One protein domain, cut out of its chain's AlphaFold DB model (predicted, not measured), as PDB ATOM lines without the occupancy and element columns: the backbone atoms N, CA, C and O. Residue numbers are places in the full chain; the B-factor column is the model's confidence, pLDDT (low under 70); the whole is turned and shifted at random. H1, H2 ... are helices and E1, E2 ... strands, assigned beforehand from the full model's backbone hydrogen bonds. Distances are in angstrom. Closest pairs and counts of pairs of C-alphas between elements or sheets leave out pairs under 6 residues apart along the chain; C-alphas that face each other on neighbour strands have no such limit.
ATOM      1  N   HIS A   4     191.767 235.111 199.303       72.06
ATOM      2  CA  HIS A   4     192.583 236.207 198.783       72.06
ATOM      3  C   HIS A   4     193.841 236.456 199.619       72.06
ATOM      4  O   HIS A   4     194.925 236.600 199.060       72.06
ATOM      5  N   TYR A   5     193.728 236.444 200.950       80.00
ATOM      6  CA  TYR A   5     194.870 236.666 201.838       80.00
ATOM      7  C   TYR A   5     195.921 235.554 201.703       80.00
ATOM      8  O   TYR A   5     197.120 235.824 201.663       80.00
ATOM      9  N   LYS A   6     195.477 234.298 201.547       77.75
ATOM     10  CA  LYS A   6     196.370 233.153 201.297       77.75
ATOM     11  C   LYS A   6     197.118 233.298 199.968       77.75
ATOM     12  O   LYS A   6     198.327 233.085 199.936       77.75
ATOM     13  N   LYS A   7     196.424 233.699 198.896       79.94
ATOM     14  CA  LYS A   7     197.029 233.916 197.570       79.94
ATOM     15  C   LYS A   7     198.087 235.023 197.611       79.94
ATOM     16  O   LYS A   7     199.191 234.807 197.125       79.94
ATOM     17  N   THR A   8     197.809 236.149 198.269       87.44
ATOM     18  CA  THR A   8     198.771 237.259 198.394       87.44
ATOM     19  C   THR A   8     200.039 236.859 199.155       87.44
ATOM     20  O   THR A   8     201.140 237.158 198.697       87.44
ATOM     21  N   VAL A   9     199.913 236.143 200.279       89.25
ATOM     22  CA  VAL A   9     201.073 235.691 201.075       89.25
ATOM     23  C   VAL A   9     201.955 234.715 200.290       89.25
ATOM     24  O   VAL A   9     203.182 234.822 200.340       89.25
ATOM     25  N   ILE A  10     201.347 233.794 199.535       87.69
ATOM     26  CA  ILE A  10     202.078 232.843 198.686       87.69
ATOM     27  C   ILE A  10     202.840 233.590 197.587       87.69
ATOM     28  O   ILE A  10     204.038 233.362 197.425       87.69
ATOM     29  N   THR A  11     202.193 234.522 196.884       85.44
ATOM     30  CA  THR A  11     202.845 235.319 195.833       85.44
ATOM     31  C   THR A  11     204.020 236.127 196.381       85.44
ATOM     32  O   THR A  11     205.094 236.125 195.782       85.44
ATOM     33  N   LEU A  12     203.860 236.760 197.549       86.81
ATOM     34  CA  LEU A  12     204.928 237.541 198.183       86.81
ATOM     35  C   LEU A  12     206.115 236.657 198.594       86.81
ATOM     36  O   LEU A  12     207.271 237.035 198.420       86.81
ATOM     37  N   SER A  13     205.826 235.452 199.090       81.62
ATOM     38  CA  SER A  13     206.842 234.473 199.491       81.62
ATOM     39  C   SER A  13     207.618 233.942 198.284       81.62
ATOM     40  O   SER A  13     208.845 233.885 198.322       81.62
ATOM     41  N   VAL A  14     206.932 233.617 197.183       83.56
ATOM     42  CA  VAL A  14     207.574 233.206 195.922       83.56
ATOM     43  C   VAL A  14     208.455 234.328 195.370       83.56
ATOM     44  O   VAL A  14     209.580 234.062 194.948       83.56
ATOM     45  N   PHE A  15     207.993 235.579 195.434       82.00
ATOM     46  CA  PHE A  15     208.775 236.734 194.994       82.00
ATOM     47  C   PHE A  15     210.047 236.934 195.838       82.00
ATOM     48  O   PHE A  15     211.131 237.103 195.282       82.00
ATOM     49  N   LEU A  16     209.962 236.817 197.171       80.25
ATOM     50  CA  LEU A  16     211.142 236.878 198.048       80.25
ATOM     51  C   LEU A  16     212.154 235.760 197.757       80.25
ATOM     52  O   LEU A  16     213.359 236.001 197.764       80.25
ATOM     53  N   GLN A  27     228.510 230.858 188.300       91.00
ATOM     54  CA  GLN A  27     228.702 230.472 186.910       91.00
ATOM     55  C   GLN A  27     228.618 228.947 186.772       91.00
ATOM     56  O   GLN A  27     229.101 228.205 187.636       91.00
ATOM     57  N   ILE A  28     228.005 228.482 185.682       92.25
ATOM     58  CA  ILE A  28     227.810 227.061 185.370       92.25
ATOM     59  C   ILE A  28     228.492 226.756 184.039       92.25
ATOM     60  O   ILE A  28     228.146 227.335 183.009       92.25
ATOM     61  N   LYS A  29     229.466 225.847 184.046       92.94
ATOM     62  CA  LYS A  29     230.261 225.493 182.865       92.94
ATOM     63  C   LYS A  29     230.928 224.138 183.084       92.94
ATOM     64  O   LYS A  29     231.294 223.842 184.203       92.94
ATOM     65  N   ASP A  30     231.112 223.356 182.026       94.12
ATOM     66  CA  ASP A  30     232.016 222.200 182.041       94.12
ATOM     67  C   ASP A  30     233.475 222.707 182.015       94.12
ATOM     68  O   ASP A  30     233.896 223.346 181.039       94.12
ATOM     69  N   MET A  31     234.197 222.568 183.130       92.69
ATOM     70  CA  MET A  31     235.554 223.098 183.310       92.69
ATOM     71  C   MET A  31     236.636 222.031 183.165       92.69
ATOM     72  O   MET A  31     237.773 222.386 182.828       92.69
ATOM     73  N   ASP A  32     236.322 220.765 183.431       91.94
ATOM     74  CA  ASP A  32     237.253 219.638 183.308       91.94
ATOM     75  C   ASP A  32     237.084 218.821 182.012       91.94
ATOM     76  O   ASP A  32     237.953 218.006 181.695       91.94
ATOM     77  N   ASN A  33     236.105 219.188 181.178       91.19
ATOM     78  CA  ASN A  33     235.777 218.623 179.866       91.19
ATOM     79  C   ASN A  33     235.345 217.152 179.926       91.19
ATOM     80  O   ASN A  33     235.690 216.376 179.030       91.19
ATOM     81  N   ASP A  34     234.605 216.763 180.964       93.25
ATOM     82  CA  ASP A  34     233.998 215.431 181.077       93.25
ATOM     83  C   ASP A  34     232.536 215.374 180.586       93.25
ATOM     84  O   ASP A  34     231.905 214.316 180.617       93.25
ATOM     85  N   GLY A  35     231.999 216.495 180.089       93.69
ATOM     86  CA  GLY A  35     230.621 216.626 179.614       93.69
ATOM     87  C   GLY A  35     229.609 216.968 180.712       93.69
ATOM     88  O   GLY A  35     228.436 217.208 180.402       93.69
ATOM     89  N   VAL A  36     230.026 217.037 181.977       96.19
ATOM     90  CA  VAL A  36     229.181 217.368 183.127       96.19
ATOM     91  C   VAL A  36     229.355 218.844 183.498       96.19
ATOM     92  O   VAL A  36     230.405 219.458 183.334       96.19
ATOM     93  N   LYS A  37     228.273 219.489 183.949       95.75
ATOM     94  CA  LYS A  37     228.324 220.905 184.333       95.75
ATOM     95  C   LYS A  37     228.929 221.076 185.723       95.75
ATOM     96  O   LYS A  37     228.351 220.632 186.715       95.75
ATOM     97  N   ASP A  38     229.998 221.855 185.784       95.88
ATOM     98  CA  ASP A  38     230.623 222.307 187.018       95.88
ATOM     99  C   ASP A  38     230.107 223.671 187.451       95.88
ATOM    100  O   ASP A  38     229.352 224.361 186.754       95.88
ATOM    101  N   THR A  39     230.548 224.085 188.638       95.88
ATOM    102  CA  THR A  39     230.180 225.383 189.194       95.88
ATOM    103  C   THR A  39     231.395 226.140 189.690       95.88
ATOM    104  O   THR A  39     232.278 225.559 190.325       95.88
ATOM    105  N   ILE A  40     231.406 227.444 189.435       96.31
ATOM    106  CA  ILE A  40     232.399 228.374 189.961       96.31
ATOM    107  C   ILE A  40     231.701 229.626 190.475       96.31
ATOM    108  O   ILE A  40     230.792 230.159 189.838       96.31
ATOM    109  N   LYS A  41     232.106 230.085 191.654       95.31
ATOM    110  CA  LYS A  41     231.646 231.352 192.221       95.31
ATOM    111  C   LYS A  41     232.739 232.006 193.045       95.31
ATOM    112  O   LYS A  41     233.612 231.323 193.582       95.31
ATOM    113  N   PHE A  42     232.627 233.315 193.203       94.75
ATOM    114  CA  PHE A  42     233.346 234.029 194.243       94.75
ATOM    115  C   PHE A  42     232.442 234.151 195.478       94.75
ATOM    116  O   PHE A  42     231.352 234.717 195.420       94.75
ATOM    117  N   ASN A  43     232.856 233.555 196.594       93.31
ATOM    118  CA  ASN A  43     232.161 233.661 197.867       93.31
ATOM    119  C   ASN A  43     232.589 234.955 198.566       93.31
ATOM    120  O   ASN A  43     233.664 235.003 199.159       93.31
ATOM    121  N   ARG A  44     231.735 235.983 198.512       90.12
ATOM    122  CA  ARG A  44     232.011 237.296 199.114       90.12
ATOM    123  C   ARG A  44     232.080 237.271 200.645       90.12
ATOM    124  O   ARG A  44     232.811 238.075 201.201       90.12
ATOM    125  N   ALA A  45     231.374 236.358 201.315       90.62
ATOM    126  CA  ALA A  45     231.410 236.262 202.777       90.62
ATOM    127  C   ALA A  45     232.767 235.739 203.272       90.62
ATOM    128  O   ALA A  45     233.367 236.299 204.182       90.62
ATOM    129  N   GLU A  46     233.282 234.706 202.607       93.19
ATOM    130  CA  GLU A  46     234.558 234.075 202.965       93.19
ATOM    131  C   GLU A  46     235.755 234.670 202.211       93.19
ATOM    132  O   GLU A  46     236.897 234.315 202.482       93.19
ATOM    133  N   LEU A  47     235.506 235.551 201.237       94.50
ATOM    134  CA  LEU A  47     236.488 236.094 200.293       94.50
ATOM    135  C   LEU A  47     237.313 234.999 199.597       94.50
ATOM    136  O   LEU A  47     238.537 235.088 199.493       94.50
ATOM    137  N   THR A  48     236.641 233.949 199.124       96.12
ATOM    138  CA  THR A  48     237.272 232.786 198.478       96.12
ATOM    139  C   THR A  48     236.652 232.466 197.128       96.12
ATOM    140  O   THR A  48     235.458 232.651 196.897       96.12
ATOM    141  N   ILE A  49     237.459 231.926 196.222       97.38
ATOM    142  CA  ILE A  49     236.979 231.300 194.992       97.38
ATOM    143  C   ILE A  49     236.557 229.868 195.327       97.38
ATOM    144  O   ILE A  49     237.304 229.139 195.980       97.38
ATOM    145  N   VAL A  50     235.375 229.456 194.866       97.25
ATOM    146  CA  VAL A  50     234.820 228.118 195.109       97.25
ATOM    147  C   VAL A  50     234.517 227.436 193.781       97.25
ATOM    148  O   VAL A  50     233.559 227.818 193.105       97.25
ATOM    149  N   CYS A  51     235.282 226.399 193.441       96.56
ATOM    150  CA  CYS A  51     234.964 225.474 192.350       96.56
ATOM    151  C   CYS A  51     234.302 224.208 192.905       96.56
ATOM    152  O   CYS A  51     234.712 223.691 193.943       96.56
ATOM    153  N   LYS A  52     233.336 223.644 192.180       96.81
ATOM    154  CA  LYS A  52     232.877 222.262 192.378       96.81
ATOM    155  C   LYS A  52     232.897 221.562 191.034       96.81
ATOM    156  O   LYS A  52     232.128 221.964 190.165       96.81
ATOM    157  N   LEU A  53     233.780 220.575 190.911       96.25
ATOM    158  CA  LEU A  53     234.005 219.815 189.683       96.25
ATOM    159  C   LEU A  53     233.365 218.430 189.776       96.25
ATOM    160  O   LEU A  53     233.460 217.792 190.833       96.25
ATOM    161  N   SER A  54     232.783 217.941 188.693       96.12
ATOM    162  CA  SER A  54     232.290 216.569 188.536       96.12
ATOM    163  C   SER A  54     233.392 215.540 188.774       96.12
ATOM    164  O   SER A  54     233.197 214.632 189.587       96.12
ATOM    165  N   THR A  55     234.602 215.742 188.232       94.25
ATOM    166  CA  THR A  55     235.767 214.859 188.482       94.25
ATOM    167  C   THR A  55     236.191 214.776 189.952       94.25
ATOM    168  O   THR A  55     236.978 213.907 190.331       94.25
ATOM    169  N   HIS A  56     235.681 215.676 190.795       94.69
ATOM    170  CA  HIS A  56     235.920 215.729 192.236       94.69
ATOM    171  C   HIS A  56     234.665 215.399 193.054       94.69
ATOM    172  O   HIS A  56     234.588 215.745 194.238       94.69
ATOM    173  N   ASN A  57     233.668 214.743 192.450       96.50
ATOM    174  CA  ASN A  57     232.376 214.436 193.070       96.50
ATOM    175  C   ASN A  57     231.704 215.689 193.660       96.50
ATOM    176  O   ASN A  57     231.109 215.643 194.737       96.50
ATOM    177  N   PHE A  58     231.882 216.838 193.001       96.56
ATOM    178  CA  PHE A  58     231.397 218.154 193.423       96.56
ATOM    179  C   PHE A  58     231.846 218.604 194.823       96.56
ATOM    180  O   PHE A  58     231.261 219.533 195.398       96.56
ATOM    181  N   LYS A  59     232.908 217.998 195.373       96.81
ATOM    182  CA  LYS A  59     233.550 218.496 196.593       96.81
ATOM    183  C   LYS A  59     234.110 219.902 196.333       96.81
ATOM    184  O   LYS A  59     234.669 220.143 195.261       96.81
ATOM    185  N   PRO A  60     233.947 220.845 197.279       96.06
ATOM    186  CA  PRO A  60     234.417 222.208 197.092       96.06
ATOM    187  C   PRO A  60     235.948 222.255 197.039       96.06
ATOM    188  O   PRO A  60     236.629 221.797 197.953       96.06
ATOM    189  N   LEU A  61     236.471 222.854 195.974       97.12
ATOM    190  CA  LEU A  61     237.858 223.277 195.846       97.12
ATOM    191  C   LEU A  61     237.898 224.779 196.117       97.12
ATOM    192  O   LEU A  61     237.239 225.555 195.421       97.12
ATOM    193  N   LEU A  62     238.640 225.170 197.145       97.81
ATOM    194  CA  LEU A  62     238.667 226.538 197.652       97.81
ATOM    195  C   LEU A  62     240.014 227.179 197.358       97.81
ATOM    196  O   LEU A  62     241.036 226.500 197.436       97.81
ATOM    197  N   SER A  63     240.022 228.477 197.069       98.44
ATOM    198  CA  SER A  63     241.231 229.279 197.252       98.44
ATOM    199  C   SER A  63     241.485 229.567 198.727       98.44
ATOM    200  O   SER A  63     240.614 229.358 199.575       98.44
ATOM    201  N   LYS A  64     242.659 230.123 199.039       98.06
ATOM    202  CA  LYS A  64     242.817 230.855 200.300       98.06
ATOM    203  C   LYS A  64     242.005 232.150 200.237       98.06
ATOM    204  O   LYS A  64     241.533 232.555 199.171       98.06
ATOM    205  N   GLN A  65     241.854 232.788 201.391       95.88
ATOM    206  CA  GLN A  65     241.194 234.081 201.502       95.88
ATOM    207  C   GLN A  65     241.933 235.156 200.684       95.88
ATOM    208  O   GLN A  65     243.166 235.181 200.668       95.88
ATOM    209  N   ILE A  66     241.173 236.027 200.016       95.06
ATOM    210  CA  ILE A  66     241.660 237.129 199.175       95.06
ATOM    211  C   ILE A  66     241.167 238.447 199.784       95.06
ATOM    212  O   ILE A  66     240.103 238.966 199.445       95.06
ATOM    213  N   LYS A  67     241.914 238.968 200.754       91.75
ATOM    214  CA  LYS A  67     241.543 240.144 201.551       91.75
ATOM    215  C   LYS A  67     241.691 241.454 200.785       91.75
ATOM    216  O   LYS A  67     240.987 242.410 201.102       91.75
ATOM    217  N   THR A  68     242.532 241.497 199.748       85.44
ATOM    218  CA  THR A  68     242.785 242.720 198.953       85.44
ATOM    219  C   THR A  68     241.531 243.224 198.216       85.44
ATOM    220  O   THR A  68     241.508 244.333 197.689       85.44
ATOM    221  N   ILE A  69     240.448 242.441 198.210       83.50
ATOM    222  CA  ILE A  69     239.142 242.801 197.641       83.50
ATOM    223  C   ILE A  69     238.420 243.874 198.462       83.50
ATOM    224  O   ILE A  69     237.619 244.614 197.897       83.50
ATOM    225  N   GLY A  70     238.711 244.013 199.762       78.62
ATOM    226  CA  GLY A  70     238.054 245.010 200.622       78.62
ATOM    227  C   GLY A  70     238.218 246.463 200.152       78.62
ATOM    228  O   GLY A  70     237.457 247.324 200.573       78.62
ATOM    229  N   MET A  71     239.181 246.723 199.262       74.00
ATOM    230  CA  MET A  71     239.450 248.034 198.663       74.00
ATOM    231  C   MET A  71     239.078 248.111 197.171       74.00
ATOM    232  O   MET A  71     239.359 249.115 196.523       74.00
ATOM    233  N   SER A  72     238.513 247.044 196.599       84.75
ATOM    234  CA  SER A  72     238.187 246.973 195.169       84.75
ATOM    235  C   SER A  72     236.856 247.648 194.845       84.75
ATOM    236  O   SER A  72     235.919 247.599 195.639       84.75
ATOM    237  N   TYR A  73     236.770 248.245 193.655       84.62
ATOM    238  CA  TYR A  73     235.513 248.740 193.093       84.62
ATOM    239  C   TYR A  73     234.633 247.571 192.644       84.62
ATOM    240  O   TYR A  73     233.424 247.559 192.872       84.62
ATOM    241  N   SER A  74     235.246 246.560 192.026       91.00
ATOM    242  CA  SER A  74     234.548 245.340 191.643       91.00
ATOM    243  C   SER A  74     235.471 244.124 191.683       91.00
ATOM    244  O   SER A  74     236.682 244.226 191.514       91.00
ATOM    245  N   ALA A  75     234.893 242.952 191.926       93.25
ATOM    246  CA  ALA A  75     235.596 241.679 191.841       93.25
ATOM    247  C   ALA A  75     234.599 240.577 191.498       93.25
ATOM    248  O   ALA A  75     233.460 240.603 191.987       93.25
ATOM    249  N   GLY A  76     235.023 239.601 190.702       93.62
ATOM    250  CA  GLY A  76     234.121 238.560 190.224       93.62
ATOM    251  C   GLY A  76     234.793 237.467 189.404       93.62
ATOM    252  O   GLY A  76     236.020 237.360 189.325       93.62
ATOM    253  N   ILE A  77     233.950 236.618 188.818       95.94
ATOM    254  CA  ILE A  77     234.362 235.497 187.976       95.94
ATOM    255  C   ILE A  77     233.760 235.656 186.586       95.94
ATOM    256  O   ILE A  77     232.545 235.765 186.439       95.94
ATOM    257  N   GLU A  78     234.605 235.533 185.570       95.12
ATOM    258  CA  GLU A  78     234.203 235.419 184.170       95.12
ATOM    259  C   GLU A  78     234.567 234.027 183.652       95.12
ATOM    260  O   GLU A  78     235.696 233.562 183.824       95.12
ATOM    261  N   THR A  79     233.641 233.332 182.993       93.62
ATOM    262  CA  THR A  79     233.993 232.065 182.342       93.62
ATOM    263  C   THR A  79     234.758 232.321 181.045       93.62
ATOM    264  O   THR A  79     234.511 233.282 180.325       93.62
ATOM    265  N   THR A  80     235.706 231.445 180.722       92.69
ATOM    266  CA  THR A  80     236.450 231.485 179.455       92.69
ATOM    267  C   THR A  80     236.247 230.176 178.709       92.69
ATOM    268  O   THR A  80     235.683 229.233 179.259       92.69
ATOM    269  N   ARG A  81     236.706 230.058 177.454       89.62
ATOM    270  CA  ARG A  81     236.574 228.804 176.687       89.62
ATOM    271  C   ARG A  81     237.125 227.594 177.454       89.62
ATOM    272  O   ARG A  81     236.425 226.593 177.536       89.62
ATOM    273  N   ASN A  82     238.300 227.740 178.073       87.94
ATOM    274  CA  ASN A  82     239.070 226.647 178.679       87.94
ATOM    275  C   ASN A  82     239.233 226.788 180.207       87.94
ATOM    276  O   ASN A  82     240.224 226.311 180.755       87.94
ATOM    277  N   GLY A  83     238.334 227.496 180.890       94.94
ATOM    278  CA  GLY A  83     238.417 227.708 182.336       94.94
ATOM    279  C   GLY A  83     237.668 228.959 182.775       94.94
ATOM    280  O   GLY A  83     236.561 229.216 182.301       94.94
ATOM    281  N   PHE A  84     238.280 229.768 183.636       97.19
ATOM    282  CA  PHE A  84     237.692 231.017 184.127       97.19
ATOM    283  C   PHE A  84     238.763 232.058 184.467       97.19
ATOM    284  O   PHE A  84     239.939 231.732 184.626       97.19
ATOM    285  N   THR A  85     238.343 233.310 184.585       97.62
ATOM    286  CA  THR A  85     239.145 234.428 185.070       97.62
ATOM    287  C   THR A  85     238.551 234.914 186.380       97.62
ATOM    288  O   THR A  85     237.351 235.163 186.453       97.62
ATOM    289  N   PHE A  86     239.386 235.065 187.399       97.38
ATOM    290  CA  PHE A  86     239.055 235.850 188.579       97.38
ATOM    291  C   PHE A  86     239.641 237.253 188.421       97.38
ATOM    292  O   PHE A  86     240.854 237.385 188.212       97.38
ATOM    293  N   TYR A  87     238.793 238.275 188.489       95.94
ATOM    294  CA  TYR A  87     239.203 239.668 188.347       95.94
ATOM    295  C   TYR A  87     238.990 240.445 189.646       95.94
ATOM    296  O   TYR A  87     238.070 240.153 190.414       95.94
ATOM    297  N   ILE A  88     239.864 241.421 189.870       94.88
ATOM    298  CA  ILE A  88     239.711 242.458 190.887       94.88
ATOM    299  C   ILE A  88     240.044 243.782 190.214       94.88
ATOM    300  O   ILE A  88     241.179 243.965 189.775       94.88
ATOM    301  N   ASP A  89     239.080 244.690 190.179       93.81
ATOM    302  CA  ASP A  89     239.229 246.021 189.613       93.81
ATOM    303  C   ASP A  89     239.188 247.058 190.740       93.81
ATOM    304  O   ASP A  89     238.262 247.111 191.554       93.81
ATOM    305  N   TYR A  90     240.216 247.889 190.774       91.62
ATOM    306  CA  TYR A  90     240.335 249.100 191.574       91.62
ATOM    307  C   TYR A  90     240.104 250.316 190.672       91.62
ATOM    308  O   TYR A  90     240.109 250.215 189.447       91.62
ATOM    309  N   GLU A  91     239.945 251.492 191.277       87.12
ATOM    310  CA  GLU A  91     239.782 252.749 190.532       87.12
ATOM    311  C   GLU A  91     240.943 253.008 189.555       87.12
ATOM    312  O   GLU A  91     240.729 253.400 188.413       87.12
ATOM    313  N   ASN A  92     242.171 252.725 189.997       87.31
ATOM    314  CA  ASN A  92     243.408 253.070 189.293       87.31
ATOM    315  C   ASN A  92     244.211 251.842 188.844       87.31
ATOM    316  O   ASN A  92     245.411 251.925 188.591       87.31
ATOM    317  N   GLY A  93     243.579 250.676 188.762       90.62
ATOM    318  CA  GLY A  93     244.265 249.463 188.345       90.62
ATOM    319  C   GLY A  93     243.480 248.206 188.649       90.62
ATOM    320  O   GLY A  93     242.350 248.270 189.112       90.62
ATOM    321  N   GLY A  94     244.068 247.046 188.408       94.00
ATOM    322  CA  GLY A  94     243.390 245.785 188.659       94.00
ATOM    323  C   GLY A  94     244.162 244.576 188.178       94.00
ATOM    324  O   GLY A  94     245.159 244.676 187.459       94.00
ATOM    325  N   PHE A  95     243.672 243.411 188.579       95.94
ATOM    326  CA  PHE A  95     244.263 242.121 188.265       95.94
ATOM    327  C   PHE A  95     243.266 241.220 187.554       95.94
ATOM    328  O   PHE A  95     242.095 241.147 187.922       95.94
ATOM    329  N   LYS A  96     243.765 240.428 186.603       97.25
ATOM    330  CA  LYS A  96     243.030 239.306 186.005       97.25
ATOM    331  C   LYS A  96     243.839 238.024 186.139       97.25
ATOM    332  O   LYS A  96     244.946 237.925 185.621       97.25
ATOM    333  N   ASN A  97     243.267 237.025 186.801       98.06
ATOM    334  CA  ASN A  97     243.903 235.744 187.104       98.06
ATOM    335  C   ASN A  97     243.183 234.631 186.353       98.06
ATOM    336  O   ASN A  97     242.031 234.320 186.649       98.06
ATOM    337  N   ARG A  98     243.846 234.036 185.362       98.19
ATOM    338  CA  ARG A  98     243.264 232.999 184.504       98.19
ATOM    339  C   ARG A  98     243.552 231.620 185.066       98.19
ATOM    340  O   ARG A  98     244.716 231.247 185.204       98.19
ATOM    341  N   PHE A  99     242.505 230.846 185.301       98.38
ATOM    342  CA  PHE A  99     242.565 229.476 185.789       98.38
ATOM    343  C   PHE A  99     242.077 228.487 184.738       98.38
ATOM    344  O   PHE A  99     241.183 228.783 183.943       98.38
ATOM    345  N   ARG A 100     242.643 227.282 184.768       97.50
ATOM    346  CA  ARG A 100     242.232 226.149 183.935       97.50
ATOM    347  C   ARG A 100     242.419 224.836 184.685       97.50
ATOM    348  O   ARG A 100     243.386 224.681 185.428       97.50
ATOM    349  N   TYR A 101     241.529 223.876 184.453       97.25
ATOM    350  CA  TYR A 101     241.712 222.511 184.931       97.25
ATOM    351  C   TYR A 101     242.874 221.815 184.211       97.25
ATOM    352  O   TYR A 101     242.972 221.830 182.982       97.25
ATOM    353  N   ASN A 102     243.769 221.202 184.976       96.50
ATOM    354  CA  ASN A 102     244.857 220.389 184.463       96.50
ATOM    355  C   ASN A 102     244.493 218.902 184.626       96.50
ATOM    356  O   ASN A 102     244.533 218.402 185.751       96.50
ATOM    357  N   PRO A 103     244.196 218.170 183.535       93.75
ATOM    358  CA  PRO A 103     243.762 216.775 183.620       93.75
ATOM    359  C   PRO A 103     244.863 215.823 184.099       93.75
ATOM    360  O   PRO A 103     244.564 214.769 184.651       93.75
ATOM    361  N   LYS A 104     246.144 216.193 183.946       94.69
ATOM    362  CA  LYS A 104     247.267 215.366 184.412       94.69
ATOM    363  C   LYS A 104     247.392 215.398 185.930       94.69
ATOM    364  O   LYS A 104     247.625 214.369 186.552       94.69
ATOM    365  N   THR A 105     247.254 216.582 186.526       95.50
ATOM    366  CA  THR A 105     247.381 216.765 187.982       95.50
ATOM    367  C   THR A 105     246.042 216.719 188.708       95.50
ATOM    368  O   THR A 105     246.030 216.680 189.936       95.50
ATOM    369  N   LYS A 106     244.929 216.733 187.962       94.56
ATOM    370  CA  LYS A 106     243.553 216.853 188.456       94.56
ATOM    371  C   LYS A 106     243.349 218.088 189.338       94.56
ATOM    372  O   LYS A 106     242.638 218.038 190.333       94.56
ATOM    373  N   LYS A 107     243.996 219.209 189.009       96.81
ATOM    374  CA  LYS A 107     243.906 220.462 189.781       96.81
ATOM    375  C   LYS A 107     243.476 221.632 188.908       96.81
ATOM    376  O   LYS A 107     243.842 221.714 187.740       96.81
ATOM    377  N   VAL A 108     242.756 222.580 189.504       98.00
ATOM    378  CA  VAL A 108     242.533 223.908 188.916       98.00
ATOM    379  C   VAL A 108     243.811 224.723 189.102       98.00
ATOM    380  O   VAL A 108     244.199 225.015 190.232       98.00
ATOM    381  N   GLN A 109     244.479 225.056 188.004       98.25
ATOM    382  CA  GLN A 109     245.790 225.697 187.979       98.25
ATOM    383  C   GLN A 109     245.680 227.136 187.469       98.25
ATOM    384  O   GLN A 109     244.980 227.396 186.489       98.25
ATOM    385  N   LEU A 110     246.411 228.059 188.095       98.50
ATOM    386  CA  LEU A 110     246.619 229.411 187.581       98.50
ATOM    387  C   LEU A 110     247.570 229.351 186.375       98.50
ATOM    388  O   LEU A 110     248.694 228.861 186.478       98.50
ATOM    389  N   ILE A 111     247.112 229.832 185.222       98.19
ATOM    390  CA  ILE A 111     247.843 229.770 183.947       98.19
ATOM    391  C   ILE A 111     248.287 231.140 183.437       98.19
ATOM    392  O   ILE A 111     249.135 231.219 182.551       98.19
ATOM    393  N   GLY A 112     247.734 232.225 183.974       98.19
ATOM    394  CA  GLY A 112     248.132 233.571 183.590       98.19
ATOM    395  C   GLY A 112     247.689 234.614 184.597       98.19
ATOM    396  O   GLY A 112     246.623 234.470 185.192       98.19
ATOM    397  N   ILE A 113     248.485 235.666 184.737       98.25
ATOM    398  CA  ILE A 113     248.140 236.851 185.524       98.25
ATOM    399  C   ILE A 113     248.325 238.063 184.617       98.25
ATOM    400  O   ILE A 113     249.311 238.132 183.882       98.25
ATOM    401  N   SER A 114     247.380 238.991 184.665       97.50
ATOM    402  CA  SER A 114     247.502 240.314 184.064       97.50
ATOM    403  C   SER A 114     247.300 241.386 185.124       97.50
ATOM    404  O   SER A 114     246.509 241.192 186.045       97.50
ATOM    405  N   LEU A 115     247.996 242.504 184.960       95.25
ATOM    406  CA  LEU A 115     247.913 243.703 185.790       95.25
ATOM    407  C   LEU A 115     247.738 244.903 184.864       95.25
ATOM    408  O   LEU A 115     248.391 244.978 183.819       95.25
ATOM    409  N   TYR A 116     246.865 245.824 185.240       92.62
ATOM    410  CA  TYR A 116     246.815 247.158 184.660       92.62
ATOM    411  C   TYR A 116     246.843 248.192 185.781       92.62
ATOM    412  O   TYR A 116     246.269 247.957 186.840       92.62
ATOM    413  N   GLU A 117     247.526 249.304 185.558       88.88
ATOM    414  CA  GLU A 117     247.689 250.397 186.515       88.88
ATOM    415  C   GLU A 117     247.627 251.728 185.760       88.88
ATOM    416  O   GLU A 117     248.188 251.865 184.666       88.88
ATOM    417  N   HIS A 118     246.941 252.698 186.354       82.88
ATOM    418  CA  HIS A 118     246.816 254.073 185.886       82.88
ATOM    419  C   HIS A 118     247.196 254.993 187.049       82.88
ATOM    420  O   HIS A 118     246.435 255.125 188.003       82.88
ATOM    421  N   GLU A 119     248.363 255.631 187.006       72.31
ATOM    422  CA  GLU A 119     248.733 256.627 188.017       72.31
ATOM    423  C   GLU A 119     248.553 258.032 187.426       72.31
ATOM    424  O   GLU A 119     249.253 258.419 186.494       72.31
ATOM    425  N   LYS A 120     247.612 258.815 187.972       57.75
ATOM    426  CA  LYS A 120     247.372 260.199 187.521       57.75
ATOM    427  C   LYS A 120     248.483 261.179 187.930       57.75
ATOM    428  O   LYS A 120     248.741 262.124 187.193       57.75
ATOM    429  N   ASP A 121     249.169 260.923 189.049       56.06
ATOM    430  CA  ASP A 121     250.006 261.930 189.731       56.06
ATOM    431  C   ASP A 121     251.506 261.568 189.829       56.06
ATOM    432  O   ASP A 121     252.250 262.172 190.606       56.06
ATOM    433  N   LYS A 122     251.992 260.566 189.081       56.50
ATOM    434  CA  LYS A 122     253.382 260.074 189.185       56.50
ATOM    435  C   LYS A 122     254.070 259.866 187.835       56.50
ATOM    436  O   LYS A 122     253.484 259.970 186.767       56.50
ATOM    437  N   LYS A 123     255.375 259.559 187.909       58.31
ATOM    438  CA  LYS A 123     256.337 259.372 186.804       58.31
ATOM    439  C   LYS A 123     255.972 258.275 185.774       58.31
ATOM    440  O   LYS A 123     256.780 258.008 184.887       58.31
ATOM    441  N   GLN A 124     254.824 257.614 185.887       59.38
ATOM    442  CA  GLN A 124     254.345 256.543 185.015       59.38
ATOM    443  C   GLN A 124     252.856 256.780 184.769       59.38
ATOM    444  O   GLN A 124     252.109 256.914 185.725       59.38
ATOM    445  N   VAL A 125     252.442 256.891 183.506       65.31
ATOM    446  CA  VAL A 125     251.066 257.309 183.173       65.31
ATOM    447  C   VAL A 125     250.160 256.086 183.044       65.31
ATOM    448  O   VAL A 125     249.049 256.071 183.566       65.31
ATOM    449  N   GLU A 126     250.662 255.018 182.417       81.69
ATOM    450  CA  GLU A 126     249.971 253.732 182.316       81.69
ATOM    451  C   GLU A 126     250.955 252.556 182.370       81.69
ATOM    452  O   GLU A 126     252.074 252.615 181.841       81.69
ATOM    453  N   ALA A 127     250.517 251.448 182.966       87.31
ATOM    454  CA  ALA A 127     251.220 250.171 182.943       87.31
ATOM    455  C   ALA A 127     250.238 249.032 182.672       87.31
ATOM    456  O   ALA A 127     249.190 248.937 183.303       87.31
ATOM    457  N   LYS A 128     250.570 248.138 181.741       93.69
ATOM    458  CA  LYS A 128     249.801 246.922 181.452       93.69
ATOM    459  C   LYS A 128     250.756 245.763 181.268       93.69
ATOM    460  O   LYS A 128     251.555 245.772 180.336       93.69
ATOM    461  N   SER A 129     250.650 244.738 182.099       95.94
ATOM    462  CA  SER A 129     251.456 243.527 181.973       95.94
ATOM    463  C   SER A 129     250.616 242.271 181.964       95.94
ATOM    464  O   SER A 129     249.525 242.206 182.529       95.94
ATOM    465  N   ASN A 130     251.162 241.235 181.340       97.56
ATOM    466  CA  ASN A 130     250.675 239.878 181.479       97.56
ATOM    467  C   ASN A 130     251.839 238.889 181.506       97.56
ATOM    468  O   ASN A 130     252.865 239.094 180.855       97.56
ATOM    469  N   VAL A 131     251.642 237.790 182.226       98.44
ATOM    470  CA  VAL A 131     252.543 236.640 182.226       98.44
ATOM    471  C   VAL A 131     251.770 235.363 181.923       98.44
ATOM    472  O   VAL A 131     250.677 235.128 182.447       98.44
ATOM    473  N   ASN A 132     252.344 234.514 181.075       98.19
ATOM    474  CA  ASN A 132     251.918 233.133 180.885       98.19
ATOM    475  C   ASN A 132     252.682 232.245 181.875       98.19
ATOM    476  O   ASN A 132     253.875 232.009 181.707       98.19
ATOM    477  N   LEU A 133     252.003 231.722 182.898       97.25
ATOM    478  CA  LEU A 133     252.656 230.933 183.952       97.25
ATOM    479  C   LEU A 133     253.108 229.550 183.463       97.25
ATOM    480  O   LEU A 133     253.886 228.893 184.148       97.25
ATOM    481  N   LEU A 134     252.642 229.099 182.295       96.12
ATOM    482  CA  LEU A 134     253.061 227.824 181.711       96.12
ATOM    483  C   LEU A 134     254.409 227.935 180.993       96.12
ATOM    484  O   LEU A 134     255.183 226.986 181.010       96.12
ATOM    485  N   THR A 135     254.686 229.079 180.362       97.25
ATOM    486  CA  THR A 135     255.908 229.303 179.565       97.25
ATOM    487  C   THR A 135     256.892 230.275 180.221       97.25
ATOM    488  O   THR A 135     258.054 230.368 179.813       97.25
ATOM    489  N   GLY A 136     256.431 231.013 181.232       97.88
ATOM    490  CA  GLY A 136     257.138 232.136 181.840       97.88
ATOM    491  C   GLY A 136     257.214 233.369 180.943       97.88
ATOM    492  O   GLY A 136     257.937 234.297 181.287       97.88
ATOM    493  N   ASP A 137     256.531 233.395 179.794       98.38
ATOM    494  CA  ASP A 137     256.572 234.554 178.901       98.38
ATOM    495  C   ASP A 137     255.870 235.739 179.548       98.38
ATOM    496  O   ASP A 137     254.679 235.670 179.864       98.38
ATOM    497  N   PHE A 138     256.619 236.820 179.730       98.19
ATOM    498  CA  PHE A 138     256.130 238.086 180.241       98.19
ATOM    499  C   PHE A 138     256.136 239.137 179.135       98.19
ATOM    500  O   PHE A 138     257.125 239.283 178.409       98.19
ATOM    501  N   ILE A 139     255.049 239.904 179.056       97.31
ATOM    502  CA  ILE A 139     254.953 241.101 178.222       97.31
ATOM    503  C   ILE A 139     254.362 242.226 179.068       97.31
ATOM    504  O   ILE A 139     253.234 242.117 179.553       97.31
ATOM    505  N   GLY A 140     255.118 243.309 179.212       94.94
ATOM    506  CA  GLY A 140     254.696 244.552 179.848       94.94
ATOM    507  C   GLY A 140     254.714 245.698 178.848       94.94
ATOM    508  O   GLY A 140     255.579 245.748 177.982       94.94
ATOM    509  N   ASN A 141     253.774 246.621 178.968       91.31
ATOM    510  CA  ASN A 141     253.735 247.871 178.227       91.31
ATOM    511  C   ASN A 141     253.588 249.007 179.228       91.31
ATOM    512  O   ASN A 141     252.738 248.929 180.114       91.31
ATOM    513  N   THR A 142     254.398 250.049 179.097       88.06
ATOM    514  CA  THR A 142     254.298 251.196 179.995       88.06
ATOM    515  C   THR A 142     254.713 252.504 179.340       88.06
ATOM    516  O   THR A 142     255.552 252.515 178.440       88.06
ATOM    517  N   THR A 143     254.119 253.601 179.799       82.56
ATOM    518  CA  THR A 143     254.503 254.978 179.475       82.56
ATOM    519  C   THR A 143     255.061 255.663 180.717       82.56
ATOM    520  O   THR A 143     254.556 255.488 181.827       82.56
ATOM    521  N   PHE A 144     256.108 256.466 180.534       75.19
ATOM    522  CA  PHE A 144     256.714 257.248 181.609       75.19
ATOM    523  C   PHE A 144     256.366 258.726 181.441       75.19
ATOM    524  O   PHE A 144     256.170 259.207 180.330       75.19
ATOM    525  N   TYR A 145     256.277 259.455 182.547       69.81
ATOM    526  CA  TYR A 145     256.000 260.886 182.533       69.81
ATOM    527  C   TYR A 145     257.058 261.625 181.708       69.81
ATOM    528  O   TYR A 145     258.256 261.415 181.903       69.81
ATOM    529  N   GLY A 146     256.608 262.468 180.778       67.38
ATOM    530  CA  GLY A 146     257.479 263.157 179.821       67.38
ATOM    531  C   GLY A 146     257.988 262.281 178.666       67.38
ATOM    532  O   GLY A 146     258.787 262.755 177.865       67.38
ATOM    533  N   VAL A 147     257.539 261.024 178.557       68.06
ATOM    534  CA  VAL A 147     257.870 260.106 177.458       68.06
ATOM    535  C   VAL A 147     256.576 259.608 176.816       68.06
ATOM    536  O   VAL A 147     255.908 258.721 177.344       68.06
ATOM    537  N   GLU A 148     256.237 260.153 175.649       65.81
ATOM    538  CA  GLU A 148     255.008 259.797 174.915       65.81
ATOM    539  C   GLU A 148     255.028 258.365 174.350       65.81
ATOM    540  O   GLU A 148     253.983 257.779 174.076       65.81
ATOM    541  N   ASN A 149     256.214 257.765 174.208       74.69
ATOM    542  CA  ASN A 149     256.356 256.450 173.593       74.69
ATOM    543  C   ASN A 149     256.089 255.308 174.578       74.69
ATOM    544  O   ASN A 149     256.782 255.150 175.588       74.69
ATOM    545  N   LEU A 150     255.142 254.444 174.209       81.06
ATOM    546  CA  LEU A 150     254.894 253.169 174.874       81.06
ATOM    547  C   LEU A 150     256.140 252.278 174.782       81.06
ATOM    548  O   LEU A 150     256.579 251.910 173.691       81.06
ATOM    549  N   ARG A 151     256.696 251.887 175.928       86.50
ATOM    550  CA  ARG A 151     257.792 250.917 176.002       86.50
ATOM    551  C   ARG A 151     257.235 249.524 176.232       86.50
ATOM    552  O   ARG A 151     256.584 249.271 177.244       86.50
ATOM    553  N   THR A 152     257.540 248.611 175.314       91.81
ATOM    554  CA  THR A 152     257.246 247.185 175.468       91.81
ATOM    555  C   THR A 152     258.447 246.460 176.061       91.81
ATOM    556  O   THR A 152     259.544 246.486 175.510       91.81
ATOM    557  N   ILE A 153     258.220 245.748 177.157       92.75
ATOM    558  CA  ILE A 153     259.196 244.896 177.828       92.75
ATOM    559  C   ILE A 153     258.796 243.451 177.581       92.75
ATOM    560  O   ILE A 153     257.685 243.038 177.919       92.75
ATOM    561  N   LYS A 154     259.713 242.670 177.016       95.69
ATOM    562  CA  LYS A 154     259.582 241.216 176.887       95.69
ATOM    563  C   LYS A 154     260.635 240.566 177.769       95.69
ATOM    564  O   LYS A 154     261.811 240.901 177.666       95.69
ATOM    565  N   ALA A 155     260.215 239.657 178.638       96.62
ATOM    566  CA  ALA A 155     261.109 238.992 179.579       96.62
ATOM    567  C   ALA A 155     260.626 237.572 179.892       96.62
ATOM    568  O   ALA A 155     259.530 237.163 179.505       96.62
ATOM    569  N   LYS A 156     261.450 236.832 180.635       96.88
ATOM    570  CA  LYS A 156     261.037 235.596 181.300       96.88
ATOM    571  C   LYS A 156     260.751 235.876 182.770       96.88
ATOM    572  O   LYS A 156     261.591 236.427 183.475       96.88
ATOM    573  N   MET A 157     259.575 235.471 183.233       97.12
ATOM    574  CA  MET A 157     259.139 235.586 184.621       97.12
ATOM    575  C   MET A 157     258.558 234.247 185.080       97.12
ATOM    576  O   MET A 157     257.372 233.964 184.926       97.12
ATOM    577  N   HIS A 158     259.418 233.394 185.636       95.25
ATOM    578  CA  HIS A 158     259.017 232.063 186.079       95.25
ATOM    579  C   HIS A 158     258.379 232.091 187.470       95.25
ATOM    580  O   HIS A 158     258.924 232.660 188.422       95.25
ATOM    581  N   PHE A 159     257.234 231.423 187.591       93.62
ATOM    582  CA  PHE A 159     256.557 231.155 188.855       93.62
ATOM    583  C   PHE A 159     256.595 229.659 189.147       93.62
ATOM    584  O   PHE A 159     256.596 228.831 188.235       93.62
ATOM    585  N   LYS A 160     256.581 229.308 190.435       95.06
ATOM    586  CA  LYS A 160     256.195 227.950 190.826       95.06
ATOM    587  C   LYS A 160     254.749 227.714 190.386       95.06
ATOM    588  O   LYS A 160     253.962 228.656 190.314       95.06
ATOM    589  N   THR A 161     254.389 226.464 190.118       97.19
ATOM    590  CA  THR A 161     252.998 226.101 189.826       97.19
ATOM    591  C   THR A 161     252.093 226.504 190.988       97.19
ATOM    592  O   THR A 161     252.309 226.060 192.114       97.19
ATOM    593  N   ILE A 162     251.066 227.306 190.703       98.12
ATOM    594  CA  ILE A 162     250.058 227.741 191.675       98.12
ATOM    595  C   ILE A 162     248.740 227.055 191.327       98.12
ATOM    596  O   ILE A 162     248.205 227.230 190.229       98.12
ATOM    597  N   ASN A 163     248.217 226.258 192.256       98.25
ATOM    598  CA  ASN A 163     246.873 225.697 192.148       98.25
ATOM    599  C   ASN A 163     245.881 226.581 192.902       98.25
ATOM    600  O   ASN A 163     246.279 227.397 193.731       98.25
ATOM    601  N   LEU A 164     244.586 226.381 192.662       98.31
ATOM    602  CA  LEU A 164     243.525 227.138 193.322       98.31
ATOM    603  C   LEU A 164     243.694 227.150 194.848       98.31
ATOM    604  O   LEU A 164     243.687 228.224 195.429       98.31
ATOM    605  N   GLY A 165     243.963 225.995 195.468       97.94
ATOM    606  CA  GLY A 165     244.183 225.875 196.919       97.94
ATOM    607  C   GLY A 165     245.377 226.654 197.479       97.94
ATOM    608  O   GLY A 165     245.427 226.933 198.675       97.94
ATOM    609  N   ASP A 166     246.319 227.042 196.621       97.81
ATOM    610  CA  ASP A 166     247.496 227.822 196.999       97.81
ATOM    611  C   ASP A 166     247.311 229.325 196.724       97.81
ATOM    612  O   ASP A 166     248.050 230.139 197.279       97.81
ATOM    613  N   PHE A 167     246.326 229.690 195.894       98.19
ATOM    614  CA  PHE A 167     246.061 231.054 195.445       98.19
ATOM    615  C   PHE A 167     245.565 231.952 196.586       98.19
ATOM    616  O   PHE A 167     244.659 231.575 197.332       98.19
ATOM    617  N   SER A 168     246.164 233.139 196.708       96.44
ATOM    618  CA  SER A 168     245.906 234.132 197.760       96.44
ATOM    619  C   SER A 168     246.389 235.525 197.345       96.44
ATOM    620  O   SER A 168     247.039 235.659 196.306       96.44
ATOM    621  N   ASP A 169     246.178 236.530 198.205       93.81
ATOM    622  CA  ASP A 169     246.723 237.895 198.063       93.81
ATOM    623  C   ASP A 169     248.225 237.923 197.723       93.81
ATOM    624  O   ASP A 169     248.678 238.719 196.902       93.81
ATOM    625  N   LYS A 170     249.001 236.979 198.274       95.44
ATOM    626  CA  LYS A 170     250.438 236.854 197.993       95.44
ATOM    627  C   LYS A 170     250.726 236.710 196.495       95.44
ATOM    628  O   LYS A 170     251.725 237.224 196.014       95.44
ATOM    629  N   THR A 171     249.847 236.041 195.750       95.88
ATOM    630  CA  THR A 171     250.019 235.857 194.298       95.88
ATOM    631  C   THR A 171     249.998 237.192 193.554       95.88
ATOM    632  O   THR A 171     250.777 237.392 192.625       95.88
ATOM    633  N   PHE A 172     249.133 238.112 193.983       92.50
ATOM    634  CA  PHE A 172     248.988 239.436 193.386       92.50
ATOM    635  C   PHE A 172     250.200 240.308 193.706       92.50
ATOM    636  O   PHE A 172     250.795 240.883 192.795       92.50
ATOM    637  N   PHE A 173     250.599 240.348 194.981       92.50
ATOM    638  CA  PHE A 173     251.744 241.141 195.429       92.50
ATOM    639  C   PHE A 173     253.051 240.654 194.803       92.50
ATOM    640  O   PHE A 173     253.762 241.455 194.206       92.50
ATOM    641  N   ASP A 174     253.302 239.339 194.806       95.69
ATOM    642  CA  ASP A 174     254.489 238.760 194.169       95.69
ATOM    643  C   ASP A 174     254.571 239.123 192.675       95.69
ATOM    644  O   ASP A 174     255.656 239.365 192.144       95.69
ATOM    645  N   TYR A 175     253.436 239.138 191.966       96.44
ATOM    646  CA  TYR A 175     253.406 239.499 190.549       96.44
ATOM    647  C   TYR A 175     253.609 241.002 190.322       96.44
ATOM    648  O   TYR A 175     254.411 241.375 189.463       96.44
ATOM    649  N   SER A 176     252.926 241.856 191.087       93.50
ATOM    650  CA  SER A 176     253.057 243.318 190.993       93.50
ATOM    651  C   SER A 176     254.489 243.775 191.297       93.50
ATOM    652  O   SER A 176     255.071 244.521 190.507       93.50
ATOM    653  N   GLU A 177     255.124 243.240 192.346       94.00
ATOM    654  CA  GLU A 177     256.515 243.570 192.682       94.00
ATOM    655  C   GLU A 177     257.483 243.218 191.547       94.00
ATOM    656  O   GLU A 177     258.303 244.047 191.146       94.00
ATOM    657  N   ARG A 178     257.338 242.030 190.950       95.56
ATOM    658  CA  ARG A 178     258.163 241.605 189.807       95.56
ATOM    659  C   ARG A 178     257.920 242.446 188.553       95.56
ATOM    660  O   ARG A 178     258.856 242.680 187.791       95.56
ATOM    661  N   CYS A 179     256.687 242.907 188.321       93.38
ATOM    662  CA  CYS A 179     256.397 243.852 187.238       93.38
ATOM    663  C   CYS A 179     257.128 245.178 187.468       93.38
ATOM    664  O   CYS A 179     257.807 245.664 186.564       93.38
ATOM    665  N   ARG A 180     257.044 245.720 188.688       90.12
ATOM    666  CA  ARG A 180     257.707 246.969 189.080       90.12
ATOM    667  C   ARG A 180     259.217 246.898 188.874       90.12
ATOM    668  O   ARG A 180     259.787 247.808 188.285       90.12
ATOM    669  N   GLU A 181     259.861 245.805 189.277       92.00
ATOM    670  CA  GLU A 181     261.299 245.605 189.049       92.00
ATOM    671  C   GLU A 181     261.686 245.658 187.564       92.00
ATOM    672  O   GLU A 181     262.716 246.236 187.212       92.00
ATOM    673  N   LEU A 182     260.874 245.072 186.677       91.56
ATOM    674  CA  LEU A 182     261.113 245.125 185.231       91.56
ATOM    675  C   LEU A 182     260.904 246.537 184.668       91.56
ATOM    676  O   LEU A 182     261.694 246.984 183.831       91.56
ATOM    677  N   TYR A 183     259.881 247.254 185.137       88.06
ATOM    678  CA  TYR A 183     259.634 248.637 184.729       88.06
ATOM    679  C   TYR A 183     260.764 249.574 185.167       88.06
ATOM    680  O   TYR A 183     261.262 250.340 184.342       88.06
ATOM    681  N   GLU A 184     261.231 249.472 186.413       85.06
ATOM    682  CA  GLU A 184     262.327 250.298 186.935       85.06
ATOM    683  C   GLU A 184     263.645 250.059 186.187       85.06
ATOM    684  O   GLU A 184     264.287 251.015 185.756       85.06
ATOM    685  N   LYS A 185     264.007 248.798 185.908       85.94
ATOM    686  CA  LYS A 185     265.195 248.473 185.089       85.94
ATOM    687  C   LYS A 185     265.146 249.094 183.692       85.94
ATOM    688  O   LYS A 185     266.183 249.393 183.110       85.94
ATOM    689  N   THR A 186     263.948 249.295 183.151       78.31
ATOM    690  CA  THR A 186     263.750 249.880 181.818       78.31
ATOM    691  C   THR A 186     263.817 251.413 181.836       78.31
ATOM    692  O   THR A 186     264.047 252.018 180.788       78.31
ATOM    693  N   LYS A 187     263.653 252.057 183.001       71.94
ATOM    694  CA  LYS A 187     263.857 253.510 183.164       71.94
ATOM    695  C   LYS A 187     265.335 253.887 183.134       71.94
ATOM    696  O   LYS A 187     265.673 254.939 182.609       71.94
ATOM    697  N   THR A 188     266.198 253.038 183.693       60.19
ATOM    698  CA  THR A 188     267.644 253.293 183.821       60.19
ATOM    699  C   THR A 188     268.444 253.007 182.552       60.19
ATOM    700  O   THR A 188     269.618 253.343 182.489       60.19
ATOM    701  N   ILE A 189     267.835 252.365 181.552       56.09
ATOM    702  CA  ILE A 189     268.424 252.187 180.221       56.09
ATOM    703  C   ILE A 189     267.976 253.386 179.378       56.09
ATOM    704  O   ILE A 189     266.986 253.301 178.649       56.09
TER     705      ILE A 189
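What this domain is: This is residues 4 to 16 and 27 to 189 of the 190 residues of an uncharacterized protein of Flavobacterium sp. CC-CTC003 (UniProt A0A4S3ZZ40). A wide, twisted seven-stranded sheet, E5 to E11, has the long helix H3 slanting over one face, and a small four-stranded sheet, E1 to E4, packs face to face with only its E5 end, a partial sandwich. Helix H1 sticks out far from this body, beyond a cut. The printed part has 176 residues, with three named helices and eleven named strands in the order H1, E1 to E4, H2, E5 to E11, H3. Both sheets are antiparallel, with strands in chain order; the class is mixed, helices and strands. The whole is loose, with a radius of gyration of the C-alphas of 20.2 A and spans of 77 by 44 by 25 A.

Where its parts are: H1, residues 4 to 16, begins at C-alpha 4 (192.583, 236.207, 198.783) and is 18.6 A long. E1 is residues 27 to 29, E2 38 to 43, E3 48 to 52 and E4 60 to 62. H2 is residues 67 to 71. E5 is residues 74 to 80, E6 83 to 90, E7 93 to 102 (29.3 A), E8 107 to 118 (34.0 A), E9 124 to 132, E10 137 to 144 and E11 147 to 156. H3, residues 169 to 187, is 27.6 A long and ends at C-alpha 187 (263.857, 253.510, 183.164).

How they stand to each other: E5 to E11 form a meander, each strand the antiparallel neighbour of the one before. In the hairpin E7 and E8, N 98 and O 112 are 2.8 A apart, within hydrogen-bond range. H3 is on this sheet at a height of 9.1 A; its closest C-alphas to E8 are those of Leu 115 and Ser 176, 7.3 A. It runs slantwise to the strands, only just, at 59 degrees to E7 on the local plane. E1 to E4 form a second meander; in the hairpin E2 and E3, N 43 and O 48 are 2.8 A apart. The two sheets make a sandwich, two sheets face to face, with best planes 15 degrees apart; the closest C-alphas of E2 and E5 are those of Phe 42 and Gly 76, 6.1 A. H2 only grazes the larger sheet with residues 68 to 71. H1 and H3 have every O i to N i+4 pair within hydrogen-bond range; H2 has 0 of 1, and 1 of 2 O i to N i+3 pairs.

The domain as a whole: The C-alphas of His 4 and Ile 189, the two farthest apart, are 79.7 A apart. Residues 17 to 26 are not printed, and C-alphas 16 and 27 are 21.8 A apart across the cut. The link E11 to H3 is long, with 12 residues. Mean pLDDT of the printed part is 90.3; residues 120 to 125, 145 to 148 and 188 to 189 are under 70.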